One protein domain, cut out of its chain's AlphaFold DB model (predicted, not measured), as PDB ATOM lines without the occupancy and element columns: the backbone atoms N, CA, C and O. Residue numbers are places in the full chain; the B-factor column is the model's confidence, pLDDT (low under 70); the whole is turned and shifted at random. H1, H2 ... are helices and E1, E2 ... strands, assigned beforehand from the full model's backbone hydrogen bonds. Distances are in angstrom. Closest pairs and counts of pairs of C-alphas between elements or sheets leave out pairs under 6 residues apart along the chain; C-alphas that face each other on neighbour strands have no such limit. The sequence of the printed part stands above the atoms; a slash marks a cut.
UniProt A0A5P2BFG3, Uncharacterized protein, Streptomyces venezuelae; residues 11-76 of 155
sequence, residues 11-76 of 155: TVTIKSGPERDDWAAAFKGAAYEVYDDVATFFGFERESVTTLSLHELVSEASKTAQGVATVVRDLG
ATOM      1  N   THR A  11      -8.281  18.544  69.675       95.75
ATOM      2  CA  THR A  11      -7.159  17.986  70.434       95.75
ATOM      3  C   THR A  11      -7.230  18.514  71.855       95.75
ATOM      4  O   THR A  11      -7.290  19.724  72.063       95.75
ATOM      5  N   VAL A  12      -7.235  17.601  72.819       95.50
ATOM      6  CA  VAL A  12      -7.215  17.891  74.251       95.50
ATOM      7  C   VAL A  12      -5.907  17.362  74.814       95.50
ATOM      8  O   VAL A  12      -5.473  16.266  74.468       95.50
ATOM      9  N   THR A  13      -5.262  18.133  75.680       95.62
ATOM     10  CA  THR A  13      -4.078  17.685  76.415       95.62
ATOM     11  C   THR A  13      -4.275  17.986  77.887       95.62
ATOM     12  O   THR A  13      -4.495  19.138  78.253       95.62
ATOM     13  N   ILE A  14      -4.188  16.949  78.714       95.06
ATOM     14  CA  ILE A  14      -4.307  17.039  80.168       95.06
ATOM     15  C   ILE A  14      -2.942  16.699  80.762       95.06
ATOM     16  O   ILE A  14      -2.317  15.718  80.359       95.06
ATOM     17  N   LYS A  15      -2.468  17.534  81.687       92.00
ATOM     18  CA  LYS A  15      -1.163  17.401  82.346       92.00
ATOM     19  C   LYS A  15      -1.351  17.175  83.839       92.00
ATOM     20  O   LYS A  15      -2.230  17.793  84.436       92.00
ATOM     21  N   SER A  16      -0.492  16.355  84.435       88.31
ATOM     22  CA  SER A  16      -0.497  16.116  85.882       88.31
ATOM     23  C   SER A  16       0.082  17.271  86.692       88.31
ATOM     24  O   SER A  16      -0.252  17.427  87.860       88.31
ATOM     25  N   GLY A  17       0.908  18.115  86.079       86.88
ATOM     26  CA  GLY A  17       1.489  19.273  86.740       86.88
ATOM     27  C   GLY A  17       2.275  20.177  85.786       86.88
ATOM     28  O   GLY A  17       2.237  19.982  84.565       86.88
ATOM     29  N   PRO A  18       2.911  21.229  86.330       81.75
ATOM     30  CA  PRO A  18       3.649  22.213  85.546       81.75
ATOM     31  C   PRO A  18       5.072  21.762  85.188       81.75
ATOM     32  O   PRO A  18       5.691  22.395  84.331       81.75
ATOM     33  N   GLU A  19       5.598  20.715  85.831       80.31
ATOM     34  CA  GLU A  19       6.989  20.299  85.665       80.31
ATOM     35  C   GLU A  19       7.203  19.568  84.337       80.31
ATOM     36  O   GLU A  19       6.286  19.030  83.721       80.31
ATOM     37  N   ARG A  20       8.453  19.534  83.871       69.56
ATOM     38  CA  ARG A  20       8.799  18.856  82.613       69.56
ATOM     39  C   ARG A  20       8.645  17.336  82.696       69.56
ATOM     40  O   ARG A  20       8.336  16.714  81.683       69.56
ATOM     41  N   ASP A  21       8.884  16.774  83.874       77.56
ATOM     42  CA  ASP A  21       8.829  15.329  84.108       77.56
ATOM     43  C   ASP A  21       7.421  14.863  84.532       77.56
ATOM     44  O   ASP A  21       7.194  13.670  84.727       77.56
ATOM     45  N   ASP A  22       6.462  15.793  84.635       83.12
ATOM     46  CA  ASP A  22       5.048  15.472  84.811       83.12
ATOM     47  C   ASP A  22       4.482  14.796  83.560       83.12
ATOM     48  O   ASP A  22       4.810  15.140  82.418       83.12
ATOM     49  N   TRP A  23       3.594  13.826  83.766       88.50
ATOM     50  CA  TRP A  23       2.988  13.113  82.654       88.50
ATOM     51  C   TRP A  23       1.912  13.971  81.975       88.50
ATOM     52  O   TRP A  23       1.267  14.835  82.579       88.50
ATOM     53  N   ALA A  24       1.701  13.707  80.686       91.25
ATOM     54  CA  ALA A  24       0.646  14.322  79.898       91.25
ATOM     55  C   ALA A  24      -0.061  13.268  79.045       91.25
ATOM     56  O   ALA A  24       0.592  12.428  78.429       91.25
ATOM     57  N   ALA A  25      -1.388  13.346  78.976       94.25
ATOM     58  CA  ALA A  25      -2.196  12.571  78.044       94.25
ATOM     59  C   ALA A  25      -2.772  13.500  76.974       94.25
ATOM     60  O   ALA A  25      -3.294  14.574  77.286       94.25
ATOM     61  N   ALA A  26      -2.666  13.089  75.711       95.56
ATOM     62  CA  ALA A  26      -3.197  13.822  74.572       95.56
ATOM     63  C   ALA A  26      -4.231  12.971  73.831       95.56
ATOM     64  O   ALA A  26      -3.957  11.830  73.467       95.56
ATOM     65  N   PHE A  27      -5.392  13.561  73.575       95.69
ATOM     66  CA  PHE A  27      -6.539  12.936  72.923       95.69
ATOM     67  C   PHE A  27      -6.869  13.729  71.664       95.69
ATOM     68  O   PHE A  27      -6.928  14.962  71.710       95.69
ATOM     69  N   LYS A  28      -7.065  13.052  70.531       95.94
ATOM     70  CA  LYS A  28      -7.336  13.704  69.246       95.94
ATOM     71  C   LYS A  28      -8.351  12.907  68.441       95.94
ATOM     72  O   LYS A  28      -8.108  11.750  68.133       95.94
ATOM     73  N   GLY A  29      -9.419  13.570  68.019       94.25
ATOM     74  CA  GLY A  29     -10.504  12.943  67.265       94.25
ATOM     75  C   GLY A  29     -11.679  13.892  67.097       94.25
ATOM     76  O   GLY A  29     -11.532  15.106  67.277       94.25
ATOM     77  N   ALA A  30     -12.856  13.368  66.762       93.25
ATOM     78  CA  ALA A  30     -14.083  14.139  66.920       93.25
ATOM     79  C   ALA A  30     -14.348  14.451  68.397       93.25
ATOM     80  O   ALA A  30     -13.914  13.735  69.295       93.25
ATOM     81  N   ALA A  31     -15.116  15.513  68.653       91.19
ATOM     82  CA  ALA A  31     -15.420  15.944  70.015       91.19
ATOM     83  C   ALA A  31     -16.069  14.841  70.874       91.19
ATOM     84  O   ALA A  31     -15.760  14.758  72.056       91.19
ATOM     85  N   TYR A  32     -16.925  13.994  70.290       89.88
ATOM     86  CA  TYR A  32     -17.571  12.891  71.012       89.88
ATOM     87  C   TYR A  32     -16.606  11.729  71.311       89.88
ATOM     88  O   TYR A  32     -16.695  11.136  72.378       89.88
ATOM     89  N   GLU A  33     -15.664  11.435  70.407       92.69
ATOM     90  CA  GLU A  33     -14.631  10.407  70.620       92.69
ATOM     91  C   GLU A  33     -13.687  10.855  71.733       92.69
ATOM     92  O   GLU A  33     -13.483  10.142  72.705       92.69
ATOM     93  N   VAL A  34     -13.204  12.099  71.647       94.69
ATOM     94  CA  VAL A  34     -12.342  12.699  72.673       94.69
ATOM     95  C   VAL A  34     -13.048  12.749  74.028       94.69
ATOM     96  O   VAL A  34     -12.408  12.574  75.059       94.69
ATOM     97  N   TYR A  35     -14.359  12.986  74.041       94.25
ATOM     98  CA  TYR A  35     -15.150  12.953  75.263       94.25
ATOM     99  C   TYR A  35     -15.146  11.556  75.907       94.25
ATOM    100  O   TYR A  35     -14.798  11.430  77.081       94.25
ATOM    101  N   ASP A  36     -15.485  10.515  75.140       92.75
ATOM    102  CA  ASP A  36     -15.513   9.131  75.629       92.75
ATOM    103  C   ASP A  36     -14.115   8.646  76.049       92.75
ATOM    104  O   ASP A  36     -13.974   7.977  77.079       92.75
ATOM    105  N   ASP A  37     -13.075   9.034  75.306       94.44
ATOM    106  CA  ASP A  37     -11.684   8.709  75.617       94.44
ATOM    107  C   ASP A  37     -11.244   9.334  76.945       94.44
ATOM    108  O   ASP A  37     -10.651   8.651  77.782       94.44
ATOM    109  N   VAL A  38     -11.555  10.617  77.175       94.31
ATOM    110  CA  VAL A  38     -11.235  11.298  78.441       94.31
ATOM    111  C   VAL A  38     -12.000  10.655  79.598       94.31
ATOM    112  O   VAL A  38     -11.397  10.361  80.628       94.31
ATOM    113  N   ALA A  39     -13.301  10.387  79.440       93.62
ATOM    114  CA  ALA A  39     -14.095   9.742  80.485       93.62
ATOM    115  C   ALA A  39     -13.521   8.368  80.870       93.62
ATOM    116  O   ALA A  39     -13.318   8.084  82.050       93.62
ATOM    117  N   THR A  40     -13.179   7.557  79.868       92.69
ATOM    118  CA  THR A  40     -12.615   6.217  80.060       92.69
ATOM    119  C   THR A  40     -11.227   6.268  80.693       92.69
ATOM    120  O   THR A  40     -10.959   5.537  81.644       92.69
ATOM    121  N   PHE A  41     -10.343   7.143  80.203       92.81
ATOM    122  CA  PHE A  41      -8.966   7.249  80.689       92.81
ATOM    123  C   PHE A  41      -8.895   7.648  82.168       92.81
ATOM    124  O   PHE A  41      -8.063   7.125  82.906       92.81
ATOM    125  N   PHE A  42      -9.773   8.553  82.606       91.19
ATOM    126  CA  PHE A  42      -9.830   9.019  83.994       91.19
ATOM    127  C   PHE A  42     -10.768   8.190  84.885       91.19
ATOM    128  O   PHE A  42     -10.896   8.488  86.070       91.19
ATOM    129  N   GLY A  43     -11.392   7.138  84.343       88.75
ATOM    130  CA  GLY A  43     -12.262   6.236  85.098       88.75
ATOM    131  C   GLY A  43     -13.568   6.880  85.566       88.75
ATOM    132  O   GLY A  43     -14.127   6.458  86.575       88.75
ATOM    133  N   PHE A  44     -14.054   7.905  84.864       89.81
ATOM    134  CA  PHE A  44     -15.337   8.512  85.188       89.81
ATOM    135  C   PHE A  44     -16.492   7.595  84.782       89.81
ATOM    136  O   PHE A  44     -16.537   7.072  83.666       89.81
ATOM    137  N   GLU A  45     -17.471   7.438  85.670       86.44
ATOM    138  CA  GLU A  45     -18.710   6.744  85.331       86.44
ATOM    139  C   GLU A  45     -19.470   7.531  84.267       86.44
ATOM    140  O   GLU A  45     -19.801   8.702  84.458       86.44
ATOM    141  N   ARG A  46     -19.774   6.866  83.147       74.38
ATOM    142  CA  ARG A  46     -20.420   7.487  81.985       74.38
ATOM    143  C   ARG A  46     -21.697   8.231  82.378       74.38
ATOM    144  O   ARG A  46     -21.881   9.371  81.969       74.38
ATOM    145  N   GLU A  47     -22.532   7.622  83.216       79.50
ATOM    146  CA  GLU A  47     -23.782   8.214  83.711       79.50
ATOM    147  C   GLU A  47     -23.544   9.518  84.486       79.50
ATOM    148  O   GLU A  47     -24.256  10.498  84.269       79.50
ATOM    149  N   SER A  48     -22.487   9.565  85.296       78.94
ATOM    150  CA  SER A  48     -22.130  10.716  86.131       78.94
ATOM    151  C   SER A  48     -21.581  11.896  85.332       78.94
ATOM    152  O   SER A  48     -21.714  13.039  85.765       78.94
ATOM    153  N   VAL A  49     -20.987  11.647  84.159       82.88
ATOM    154  CA  VAL A  49     -20.413  12.715  83.329       82.88
ATOM    155  C   VAL A  49     -21.294  13.141  82.170       82.88
ATOM    156  O   VAL A  49     -21.091  14.245  81.689       82.88
ATOM    157  N   THR A  50     -22.299  12.357  81.759       80.62
ATOM    158  CA  THR A  50     -23.139  12.650  80.572       80.62
ATOM    159  C   THR A  50     -23.802  14.034  80.543       80.62
ATOM    160  O   THR A  50     -24.180  14.503  79.470       80.62
ATOM    161  N   THR A  51     -23.950  14.697  81.691       86.31
ATOM    162  CA  THR A  51     -24.487  16.062  81.804       86.31
ATOM    163  C   THR A  51     -23.436  17.152  81.584       86.31
ATOM    164  O   THR A  51     -23.795  18.298  81.326       86.31
ATOM    165  N   LEU A  52     -22.152  16.802  81.668       89.12
ATOM    166  CA  LEU A  52     -21.025  17.695  81.453       89.12
ATOM    167  C   LEU A  52     -20.744  17.842  79.963       89.12
ATOM    168  O   LEU A  52     -20.693  16.871  79.205       89.12
ATOM    169  N   SER A  53     -20.465  19.067  79.548       93.25
ATOM    170  CA  SER A  53     -19.846  19.329  78.255       93.25
ATOM    171  C   SER A  53     -18.366  18.915  78.252       93.25
ATOM    172  O   SER A  53     -17.745  18.711  79.296       93.25
ATOM    173  N   LEU A  54     -17.755  18.841  77.063       91.94
ATOM    174  CA  LEU A  54     -16.346  18.451  76.927       91.94
ATOM    175  C   LEU A  54     -15.395  19.338  77.748       91.94
ATOM    176  O   LEU A  54     -14.442  18.829  78.325       91.94
ATOM    177  N   HIS A  55     -15.637  20.650  77.834       93.44
ATOM    178  CA  HIS A  55     -14.756  21.535  78.604       93.44
ATOM    179  C   HIS A  55     -14.857  21.293  80.120       93.44
ATOM    180  O   HIS A  55     -13.843  21.357  80.812       93.44
ATOM    181  N   GLU A  56     -16.055  20.983  80.623       94.81
ATOM    182  CA  GLU A  56     -16.284  20.637  82.030       94.81
ATOM    183  C   GLU A  56     -15.625  19.302  82.360       94.81
ATOM    184  O   GLU A  56     -14.866  19.223  83.321       94.81
ATOM    185  N   LEU A  57     -15.817  18.290  81.509       94.56
ATOM    186  CA  LEU A  57     -15.162  16.993  81.663       94.56
ATOM    187  C   LEU A  57     -13.633  17.132  81.701       94.56
ATOM    188  O   LEU A  57     -12.976  16.580  82.579       94.56
ATOM    189  N   VAL A  58     -13.055  17.905  80.777       94.88
ATOM    190  CA  VAL A  58     -11.603  18.149  80.731       94.88
ATOM    191  C   VAL A  58     -11.114  18.916  81.963       94.88
ATOM    192  O   VAL A  58     -10.014  18.648  82.451       94.88
ATOM    193  N   SER A  59     -11.915  19.843  82.490       93.75
ATOM    194  CA  SER A  59     -11.615  20.563  83.733       93.75
ATOM    195  C   SER A  59     -11.572  19.613  84.934       93.75
ATOM    196  O   SER A  59     -10.589  19.609  85.674       93.75
ATOM    197  N   GLU A  60     -12.575  18.746  85.090       93.19
ATOM    198  CA  GLU A  60     -12.620  17.752  86.174       93.19
ATOM    199  C   GLU A  60     -11.501  16.706  86.057       93.19
ATOM    200  O   GLU A  60     -10.838  16.372  87.045       93.19
ATOM    201  N   ALA A  61     -11.208  16.252  84.838       93.19
ATOM    202  CA  ALA A  61     -10.075  15.376  84.560       93.19
ATOM    203  C   ALA A  61      -8.738  16.029  84.955       93.19
ATOM    204  O   ALA A  61      -7.891  15.399  85.587       93.19
ATOM    205  N   SER A  62      -8.563  17.315  84.636       92.31
ATOM    206  CA  SER A  62      -7.348  18.067  84.974       92.31
ATOM    207  C   SER A  62      -7.169  18.215  86.483       92.31
ATOM    208  O   SER A  62      -6.077  17.965  86.991       92.31
ATOM    209  N   LYS A  63      -8.239  18.543  87.218       91.44
ATOM    210  CA  LYS A  63      -8.206  18.613  88.689       91.44
ATOM    211  C   LYS A  63      -7.843  17.265  89.304       91.44
ATOM    212  O   LYS A  63      -7.054  17.220  90.242       91.44
ATOM    213  N   THR A  64      -8.382  16.177  88.755       91.06
ATOM    214  CA  THR A  64      -8.081  14.813  89.204       91.06
ATOM    215  C   THR A  64      -6.609  14.470  88.959       91.06
ATOM    216  O   THR A  64      -5.925  14.031  89.881       91.06
ATOM    217  N   ALA A  65      -6.084  14.743  87.758       89.94
ATOM    218  CA  ALA A  65      -4.675  14.522  87.418       89.94
ATOM    219  C   ALA A  65      -3.728  15.270  88.371       89.94
ATOM    220  O   ALA A  65      -2.772  14.691  88.887       89.94
ATOM    221  N   GLN A  66      -4.024  16.546  88.623       89.06
ATOM    222  CA  GLN A  66      -3.235  17.408  89.499       89.06
ATOM    223  C   GLN A  66      -3.346  16.995  90.966       89.06
ATOM    224  O   GLN A  66      -2.338  16.932  91.662       89.06
ATOM    225  N   GLY A  67      -4.549  16.662  91.437       84.50
ATOM    226  CA  GLY A  67      -4.770  16.192  92.802       84.50
ATOM    227  C   GLY A  67      -3.992  14.911  93.102       84.50
ATOM    228  O   GLY A  67      -3.306  14.835  94.119       84.50
ATOM    229  N   VAL A  68      -4.029  13.936  92.186       83.88
ATOM    230  CA  VAL A  68      -3.260  12.689  92.319       83.88
ATOM    231  C   VAL A  68      -1.759  12.970  92.324       83.88
ATOM    232  O   VAL A  68      -1.049  12.439  93.176       83.88
ATOM    233  N   ALA A  69      -1.269  13.821  91.418       81.69
ATOM    234  CA  ALA A  69       0.149  14.165  91.356       81.69
ATOM    235  C   ALA A  69       0.645  14.819  92.651       81.69
ATOM    236  O   ALA A  69       1.688  14.423  93.164       81.69
ATOM    237  N   THR A  70      -0.123  15.759  93.206       80.62
ATOM    238  CA  THR A  70       0.178  16.405  94.491       80.62
ATOM    239  C   THR A  70       0.225  15.386  95.625       80.62
ATOM    240  O   THR A  70       1.185  15.357  96.383       80.62
ATOM    241  N   VAL A  71      -0.766  14.494  95.726       78.19
ATOM    242  CA  VAL A  71      -0.812  13.474  96.788       78.19
ATOM    243  C   VAL A  71       0.366  12.500  96.687       78.19
ATOM    244  O   VAL A  71       1.014  12.212  97.690       78.19
ATOM    245  N   VAL A  72       0.683  12.015  95.486       83.38
ATOM    246  CA  VAL A  72       1.823  11.108  95.263       83.38
ATOM    247  C   VAL A  72       3.149  11.800  95.576       83.38
ATOM    248  O   VAL A  72       3.994  11.230  96.264       83.38
ATOM    249  N   ARG A  73       3.334  13.034  95.095       78.81
ATOM    250  CA  ARG A  73       4.586  13.785  95.231       78.81
ATOM    251  C   ARG A  73       4.824  14.257  96.661       78.81
ATOM    252  O   ARG A  73       5.894  14.010  97.208       78.81
ATOM    253  N   ASP A  74       3.842  14.925  97.253       77.69
ATOM    254  CA  ASP A  74       4.033  15.653  98.508       77.69
ATOM    255  C   ASP A  74       3.868  14.744  99.727       77.69
ATOM    256  O   ASP A  74       4.474  14.993 100.769       77.69
ATOM    257  N   LEU A  75       3.068  13.677  99.609       78.56
ATOM    258  CA  LEU A  75       2.813  12.736 100.704       78.56
ATOM    259  C   LEU A  75       3.541  11.397 100.526       78.56
ATOM    260  O   LEU A  75       3.380  10.510 101.362       78.56
ATOM    261  N   GLY A  76       4.309  11.221  99.443       76.56
ATOM    262  CA  GLY A  76       4.965   9.949  99.117       76.56
ATOM    263  C   GLY A  76       3.975   8.799  98.902       76.56
ATOM    264  O   GLY A  76       4.333   7.631  99.057       76.56
TER     265      GLY A  76
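Overview. This is residues 11 to 76 of the 155 residues of an uncharacterized protein of Streptomyces venezuelae (UniProt A0A5P2BFG3). A long helix, H3, runs lengthwise over a two-strand hairpin of E1 and E2, mostly on the E1 side, and its last residues stick out beyond the rest. The shorter helix H1 packs on the hairpin mostly at E2 and on the first part of H3, and the small turn of helix H2 sits out past H1 at that same end. The printed part has 66 residues with two named strands and three named helices, in the order E1, E2, H1, H2, H3. The sheet, E1 - E2, is antiparallel, and the class is mixed, helices and strands. The whole is compact, with a radius of gyration of the C-alphas of 12.3 A, yet elongated in outline, spanning 35 by 23 by 15 A.

Along the chain. Find C-alpha 11 at (-7.159, 17.986, 70.434); here E1 begins, residues 11 to 15, 13.3 A from first to last C-alpha. Next look at residues 24 to 30, which are E2, 19.6 A long. H1 follows at once, residues 31 to 41, 15.2 A long, starting from C-alpha 31 at (-15.420, 15.944, 70.015). Residues 46 to 49 are H2, 5.4 A. H3 takes residues 54 to 75, 31.1 A long, and ends at C-alpha 75, (2.813, 12.736, 100.704).

Arrangement. Start with the hairpin of E1 and E2, whose directions stand at 162 degrees. Look there for N 12 and O 27, 2.9 A apart, and N 27 and O 12, 2.8 A apart, both within hydrogen-bond range. The closest C-alphas of E2 and H1 are those of Phe 27 and Val 34, 5.8 A apart. Those of E1 and H3 are Ile 14 and Ser 62, also 5.8 A apart. E2 and H3 are apart. H3 touches H1 with residues 54 to 61 alone, the closest C-alphas being those of Tyr 35 and Leu 54, 5.9 A apart; the two run the same way at a shallow tilt of 25 degrees. H2 is close to H1 but not clearly touching, with the C-alphas of Ala 39 and Arg 46 closest at 6.9 A. In H1 and H3 every O i to N i+4 pair is within hydrogen-bond range; H2 is too short for such a pair, and its one O i to N i+3 pair is within range.

Size, cuts and confidence. The C-alphas farthest apart are those of Ala 30 and Leu 75, 37.8 A. The printed part has no cut. The link from E1 to E2, 8 residues, is short; the other three links are tight. Residues 71 to 76, of which 71 to 75 belong to H3, stand free. The mean pLDDT of the printed part is 88.5, and residue 20 is under 70.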